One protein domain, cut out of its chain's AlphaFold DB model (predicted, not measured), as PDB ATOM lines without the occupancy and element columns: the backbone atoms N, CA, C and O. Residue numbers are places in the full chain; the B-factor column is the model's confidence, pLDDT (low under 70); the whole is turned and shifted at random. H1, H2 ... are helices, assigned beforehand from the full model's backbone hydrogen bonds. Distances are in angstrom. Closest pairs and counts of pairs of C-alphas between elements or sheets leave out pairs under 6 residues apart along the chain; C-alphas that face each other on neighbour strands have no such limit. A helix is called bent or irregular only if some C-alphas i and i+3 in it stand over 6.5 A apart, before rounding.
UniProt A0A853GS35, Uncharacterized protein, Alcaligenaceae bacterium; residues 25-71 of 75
ATOM      1  N   PRO A  25     178.720 155.991 205.654       87.44
ATOM      2  CA  PRO A  25     178.067 156.932 206.572       87.44
ATOM      3  C   PRO A  25     176.879 157.685 205.950       87.44
ATOM      4  O   PRO A  25     175.834 157.823 206.579       87.44
ATOM      5  N   GLY A  26     177.001 158.113 204.688       87.88
ATOM      6  CA  GLY A  26     175.909 158.764 203.955       87.88
ATOM      7  C   GLY A  26     174.721 157.840 203.674       87.88
ATOM      8  O   GLY A  26     173.580 158.288 203.716       87.88
ATOM      9  N   GLU A  27     174.972 156.550 203.453       88.62
ATOM     10  CA  GLU A  27     173.929 155.543 203.234       88.62
ATOM     11  C   GLU A  27     173.207 155.208 204.538       88.62
ATOM     12  O   GLU A  27     171.988 155.070 204.529       88.62
ATOM     13  N   ILE A  28     173.915 155.167 205.673       90.38
ATOM     14  CA  ILE A  28     173.289 155.004 206.994       90.38
ATOM     15  C   ILE A  28     172.420 156.224 207.324       90.38
ATOM     16  O   ILE A  28     171.304 156.063 207.811       90.38
ATOM     17  N   LEU A  29     172.888 157.446 207.032       92.81
ATOM     18  CA  LEU A  29     172.088 158.667 207.215       92.81
ATOM     19  C   LEU A  29     170.844 158.663 206.321       92.81
ATOM     20  O   LEU A  29     169.749 158.978 206.788       92.81
ATOM     21  N   LEU A  30     170.995 158.275 205.054       92.62
ATOM     22  CA  LEU A  30     169.877 158.145 204.125       92.62
ATOM     23  C   LEU A  30     168.890 157.066 204.592       92.62
ATOM     24  O   LEU A  30     167.685 157.305 204.581       92.62
ATOM     25  N   ALA A  31     169.385 155.923 205.067       92.50
ATOM     26  CA  ALA A  31     168.564 154.848 205.610       92.50
ATOM     27  C   ALA A  31     167.804 155.272 206.857       92.50
ATOM     28  O   ALA A  31     166.607 155.028 206.954       92.50
ATOM     29  N   ALA A  32     168.466 155.979 207.766       93.50
ATOM     30  CA  ALA A  32     167.841 156.523 208.956       93.50
ATOM     31  C   ALA A  32     166.703 157.503 208.617       93.50
ATOM     32  O   ALA A  32     165.668 157.500 209.280       93.50
ATOM     33  N   LEU A  33     166.858 158.312 207.564       93.56
ATOM     34  CA  LEU A  33     165.807 159.221 207.097       93.56
ATOM     35  C   LEU A  33     164.657 158.476 206.404       93.56
ATOM     36  O   LEU A  33     163.495 158.774 206.670       93.56
ATOM     37  N   VAL A  34     164.967 157.518 205.528       93.81
ATOM     38  CA  VAL A  34     163.968 156.795 204.725       93.81
ATOM     39  C   VAL A  34     163.176 155.781 205.560       93.81
ATOM     40  O   VAL A  34     161.959 155.701 205.415       93.81
ATOM     41  N   LEU A  35     163.840 155.045 206.454       91.62
ATOM     42  CA  LEU A  35     163.223 154.059 207.354       91.62
ATOM     43  C   LEU A  35     162.665 154.690 208.640       91.62
ATOM     44  O   LEU A  35     162.144 153.983 209.497       91.62
ATOM     45  N   ASN A  36     162.760 156.018 208.782       92.19
ATOM     46  CA  ASN A  36     162.310 156.761 209.958       92.19
ATOM     47  C   ASN A  36     162.938 156.255 211.277       92.19
ATOM     48  O   ASN A  36     162.245 156.047 212.274       92.19
ATOM     49  N   HIS A  37     164.265 156.102 211.273       91.88
ATOM     50  CA  HIS A  37     165.089 155.716 212.420       91.88
ATOM     51  C   HIS A  37     165.916 156.903 212.966       91.88
ATOM     52  O   HIS A  37     167.126 157.005 212.722       91.88
ATOM     53  N   PRO A  38     165.305 157.845 213.715       90.56
ATOM     54  CA  PRO A  38     166.021 158.992 214.276       90.56
ATOM     55  C   PRO A  38     167.076 158.589 215.318       90.56
ATOM     56  O   PRO A  38     168.010 159.356 215.572       90.56
ATOM     57  N   GLU A  39     166.974 157.397 215.911       91.31
ATOM     58  CA  GLU A  39     167.978 156.898 216.850       91.31
ATOM     59  C   GLU A  39     169.309 156.569 216.163       91.31
ATOM     60  O   GLU A  39     170.359 156.674 216.797       91.31
ATOM     61  N   TRP A  40     169.304 156.213 214.874       91.75
ATOM     62  CA  TRP A  40     170.538 155.990 214.111       91.75
ATOM     63  C   TRP A  40     171.249 157.309 213.809       91.75
ATOM     64  O   TRP A  40     172.471 157.389 213.939       91.75
ATOM     65  N   LEU A  41     170.492 158.370 213.505       92.44
ATOM     66  CA  LEU A  41     171.048 159.722 213.378       92.44
ATOM     67  C   LEU A  41     171.714 160.149 214.690       92.44
ATOM     68  O   LEU A  41     172.869 160.576 214.689       92.44
ATOM     69  N   ALA A  42     171.017 159.962 215.816       91.81
ATOM     70  CA  ALA A  42     171.520 160.321 217.138       91.81
ATOM     71  C   ALA A  42     172.785 159.534 217.521       91.81
ATOM     72  O   ALA A  42     173.731 160.124 218.043       91.81
ATOM     73  N   GLN A  43     172.840 158.231 217.225       90.69
ATOM     74  CA  GLN A  43     174.028 157.398 217.459       90.69
ATOM     75  C   GLN A  43     175.242 157.858 216.649       90.69
ATOM     76  O   GLN A  43     176.366 157.799 217.145       90.69
ATOM     77  N   MET A  44     175.023 158.362 215.435       89.69
ATOM     78  CA  MET A  44     176.084 158.958 214.621       89.69
ATOM     79  C   MET A  44     176.372 160.427 214.976       89.69
ATOM     80  O   MET A  44     177.236 161.045 214.361       89.69
ATOM     81  N   GLY A  45     175.666 161.009 215.950       92.56
ATOM     82  CA  GLY A  45     175.837 162.409 216.342       92.56
ATOM     83  C   GLY A  45     175.271 163.418 215.338       92.56
ATOM     84  O   GLY A  45     175.653 164.587 215.370       92.56
ATOM     85  N   HIS A  46     174.362 162.994 214.455       93.56
ATOM     86  CA  HIS A  46     173.719 163.856 213.468       93.56
ATOM     87  C   HIS A  46     172.299 164.251 213.888       93.56
ATOM     88  O   HIS A  46     171.510 163.446 214.379       93.56
ATOM     89  N   THR A  47     171.949 165.511 213.635       95.56
ATOM     90  CA  THR A  47     170.549 165.964 213.618       95.56
ATOM     91  C   THR A  47     169.933 165.689 212.244       95.56
ATOM     92  O   THR A  47     170.665 165.491 211.277       95.56
ATOM     93  N   ILE A  48     168.603 165.756 212.116       93.00
ATOM     94  CA  ILE A  48     167.928 165.658 210.806       93.00
ATOM     95  C   ILE A  48     168.486 166.705 209.830       93.00
ATOM     96  O   ILE A  48     168.835 166.371 208.705       93.00
ATOM     97  N   ALA A  49     168.635 167.959 210.271       94.94
ATOM     98  CA  ALA A  49     169.168 169.030 209.429       94.94
ATOM     99  C   ALA A  49     170.608 168.742 208.976       94.94
ATOM    100  O   ALA A  49     170.919 168.876 207.797       94.94
ATOM    101  N   SER A  50     171.467 168.286 209.892       94.00
ATOM    102  CA  SER A  50     172.852 167.914 209.571       94.00
ATOM    103  C   SER A  50     172.933 166.697 208.648       94.00
ATOM    104  O   SER A  50     173.833 166.624 207.821       94.00
ATOM    105  N   ALA A  51     172.016 165.736 208.787       94.62
ATOM    106  CA  ALA A  51     171.941 164.570 207.916       94.62
ATOM    107  C   ALA A  51     171.543 164.965 206.489       94.62
ATOM    108  O   ALA A  51     172.179 164.519 205.538       94.62
ATOM    109  N   LEU A  52     170.541 165.842 206.345       93.38
ATOM    110  CA  LEU A  52     170.094 166.371 205.053       93.38
ATOM    111  C   LEU A  52     171.191 167.185 204.353       93.38
ATOM    112  O   LEU A  52     171.385 167.036 203.149       93.38
ATOM    113  N   ASP A  53     171.923 168.008 205.105       94.38
ATOM    114  CA  ASP A  53     173.072 168.759 204.586       94.38
ATOM    115  C   ASP A  53     174.196 167.817 204.115       94.38
ATOM    116  O   ASP A  53     174.746 167.998 203.031       94.38
ATOM    117  N   TYR A  54     174.467 166.751 204.878       93.50
ATOM    118  CA  TYR A  54     175.516 165.776 204.571       93.50
ATOM    119  C   TYR A  54     175.236 164.951 203.308       93.50
ATOM    120  O   TYR A  54     176.127 164.780 202.476       93.50
ATOM    121  N   ILE A  55     174.017 164.419 203.155       91.94
ATOM    122  CA  ILE A  55     173.650 163.638 201.958       91.94
ATOM    123  C   ILE A  55     173.477 164.533 200.722       91.94
ATOM    124  O   ILE A  55     173.559 164.055 199.590       91.94
ATOM    125  N   GLY A  56     173.259 165.832 200.932       92.00
ATOM    126  CA  GLY A  56     173.087 166.821 199.882       92.00
ATOM    127  C   GLY A  56     171.661 166.895 199.313       92.00
ATOM    128  O   GLY A  56     170.820 166.019 199.540       92.00
ATOM    129  N   PRO A  57     171.369 167.959 198.545       91.19
ATOM    130  CA  PRO A  57     170.011 168.318 198.135       91.19
ATOM    131  C   PRO A  57     169.348 167.304 197.191       91.19
ATOM    132  O   PRO A  57     168.149 167.065 197.322       91.19
ATOM    133  N   ASP A  58     170.100 166.683 196.275       89.88
ATOM    134  CA  ASP A  58     169.569 165.655 195.366       89.88
ATOM    135  C   ASP A  58     169.039 164.437 196.137       89.88
ATOM    136  O   ASP A  58     167.922 163.975 195.902       89.88
ATOM    137  N   TRP A  59     169.812 163.947 197.109       90.19
ATOM    138  CA  TRP A  59     169.421 162.806 197.935       90.19
ATOM    139  C   TRP A  59     168.323 163.156 198.927       90.19
ATOM    140  O   TRP A  59     167.381 162.380 199.080       90.19
ATOM    141  N   ALA A  60     168.388 164.340 199.542       92.12
ATOM    142  CA  ALA A  60     167.326 164.850 200.402       92.12
ATOM    143  C   ALA A  60     165.977 164.913 199.663       92.12
ATOM    144  O   ALA A  60     164.952 164.493 200.203       92.12
ATOM    145  N   ALA A  61     165.975 165.374 198.409       91.75
ATOM    146  CA  ALA A  61     164.780 165.395 197.569       91.75
ATOM    147  C   ALA A  61     164.305 163.988 197.160       91.75
ATOM    148  O   ALA A  61     163.114 163.789 196.915       91.75
ATOM    149  N   ALA A  62     165.211 163.008 197.102       90.88
ATOM    150  CA  ALA A  62     164.893 161.623 196.763       90.88
ATOM    151  C   ALA A  62     164.308 160.814 197.937       90.88
ATOM    152  O   ALA A  62     163.642 159.810 197.683       90.88
ATOM    153  N   VAL A  63     164.489 161.247 199.195       92.06
ATOM    154  CA  VAL A  63     164.014 160.536 200.405       92.06
ATOM    155  C   VAL A  63     162.550 160.073 200.303       92.06
ATOM    156  O   VAL A  63     162.308 158.879 200.488       92.06
ATOM    157  N   PRO A  64     161.563 160.927 199.948       91.94
ATOM    158  CA  PRO A  64     160.164 160.496 199.883       91.94
ATOM    159  C   PRO A  64     159.923 159.432 198.807       91.94
ATOM    160  O   PRO A  64     159.124 158.518 198.996       91.94
ATOM    161  N   ARG A  65     160.631 159.535 197.673       90.38
ATOM    162  CA  ARG A  65     160.528 158.570 196.574       90.38
ATOM    163  C   ARG A  65     161.106 157.216 196.976       90.38
ATOM    164  O   ARG A  65     160.490 156.197 196.694       90.38
ATOM    165  N   LEU A  66     162.261 157.205 197.640       90.69
ATOM    166  CA  LEU A  66     162.892 155.976 198.126       90.69
ATOM    167  C   LEU A  66     162.012 155.273 199.170       90.69
ATOM    168  O   LEU A  66     161.845 154.058 199.099       90.69
ATOM    169  N   ALA A  67     161.387 156.034 200.075       90.81
ATOM    170  CA  ALA A  67     160.439 155.498 201.058       90.81
ATOM    171  C   ALA A  67     159.211 154.846 200.397       90.81
ATOM    172  O   ALA A  67     158.781 153.763 200.804       90.81
ATOM    173  N   ALA A  68     158.672 155.476 199.345       89.06
ATOM    174  CA  ALA A  68     157.578 154.909 198.559       89.06
ATOM    175  C   ALA A  68     157.996 153.600 197.870       89.06
ATOM    176  O   ALA A  68     157.327 152.586 198.045       89.06
ATOM    177  N   MET A  69     159.152 153.585 197.195       87.56
ATOM    178  CA  MET A  69     159.672 152.393 196.507       87.56
ATOM    179  C   MET A  69     159.917 151.207 197.453       87.56
ATOM    180  O   MET A  69     159.695 150.059 197.069       87.56
ATOM    181  N   LEU A  70     160.365 151.466 198.686       85.00
ATOM    182  CA  LEU A  70     160.492 150.434 199.722       85.00
ATOM    183  C   LEU A  70     159.131 149.850 200.102       85.00
ATOM    184  O   LEU A  70     158.980 148.633 200.108       85.00
ATOM    185  N   SER A  71     158.143 150.713 200.343       82.00
ATOM    186  CA  SER A  71     156.791 150.298 200.737       82.00
ATOM    187  C   SER A  71     156.089 149.501 199.632       82.00
ATOM    188  O   SER A  71     155.489 148.461 199.901       82.00
TER     189      SER A  71
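What this domain is: This is residues 25 to 71 of the 75 residues of an uncharacterized protein of Alcaligenaceae bacterium (UniProt A0A853GS35). The longest helix, H4, packs on one side of a short helix, H1, which is the middle of a small cluster of helices; H2 folds back along H1 on another side, away from H4, and H3 crosses H1 between H2 and H4. The 47 printed residues have four named helices, H1, H2, H3 and H4 in that order along the chain, and no named strand; the class is all helix. The whole is compact, with a radius of gyration of the C-alphas of 9.7 A, and spans 27 by 20 by 15 A.

How they stand to each other: Look first at H4, residues 57 to 71. It is irregular, with C-alphas 61 and 64 standing 7.1 A apart, and its line is a rough one. It touches H1, residues 25 to 34, at a steep tilt of 55 degrees, the same way; their closest C-alphas, those of Val 34 and Ala 67, are 5.3 A apart. H1 is the hub, touching three other helices. Turn next to H3, residues 48 to 55, which touches H1 at a steep tilt of 50 degrees, opposite ways, with the closest C-alphas those of Gly 26 and Ile 55 at 5.7 A. H3 and H4 are close but not clearly touching: their closest C-alphas, those of Leu 52 and Ala 60, are 5.6 A apart, and their lines are about perpendicular at 77 degrees. H2, residues 38 to 43, forms a helical hairpin with H1, at a shallow tilt of 25 degrees, opposite ways; the closest C-alphas, those of Ala 32 and Trp 40, are 5.8 A apart. H2 and H3 only just touch, and only at the corner, with 3 pairs of C-alphas within 8 A, the closest those of Leu 41 and Ile 48 at 7.2 A. H2 and H4 are apart. In the backbones of H1, H2 and H3 every O i to N i+4 pair is within hydrogen-bond range; in H4, 9 of 11 are.

Where its parts are: Find C-alpha 57 at (170.011, 168.318, 198.135); from there H4 runs 22.5 A to C-alpha 71 at (156.791, 150.298, 200.737). Go back to C-alpha 25 at (178.067, 156.932, 206.572), where H1 begins, and follow it 14.2 A to C-alpha 34. H2 covers 8.8 A from Pro 38 to Gln 43, and H3 covers 10.7 A from Ile 48 to Ile 55.

The domain as a whole: The two C-alphas farthest apart, those of Gly 45 and Met 69, are 27.5 A apart. The printed part has no cut, and the links H1 to H2, H2 to H3 and H3 to H4 are tight. The mean pLDDT of the printed part is 91.4, and no printed residue is under 70.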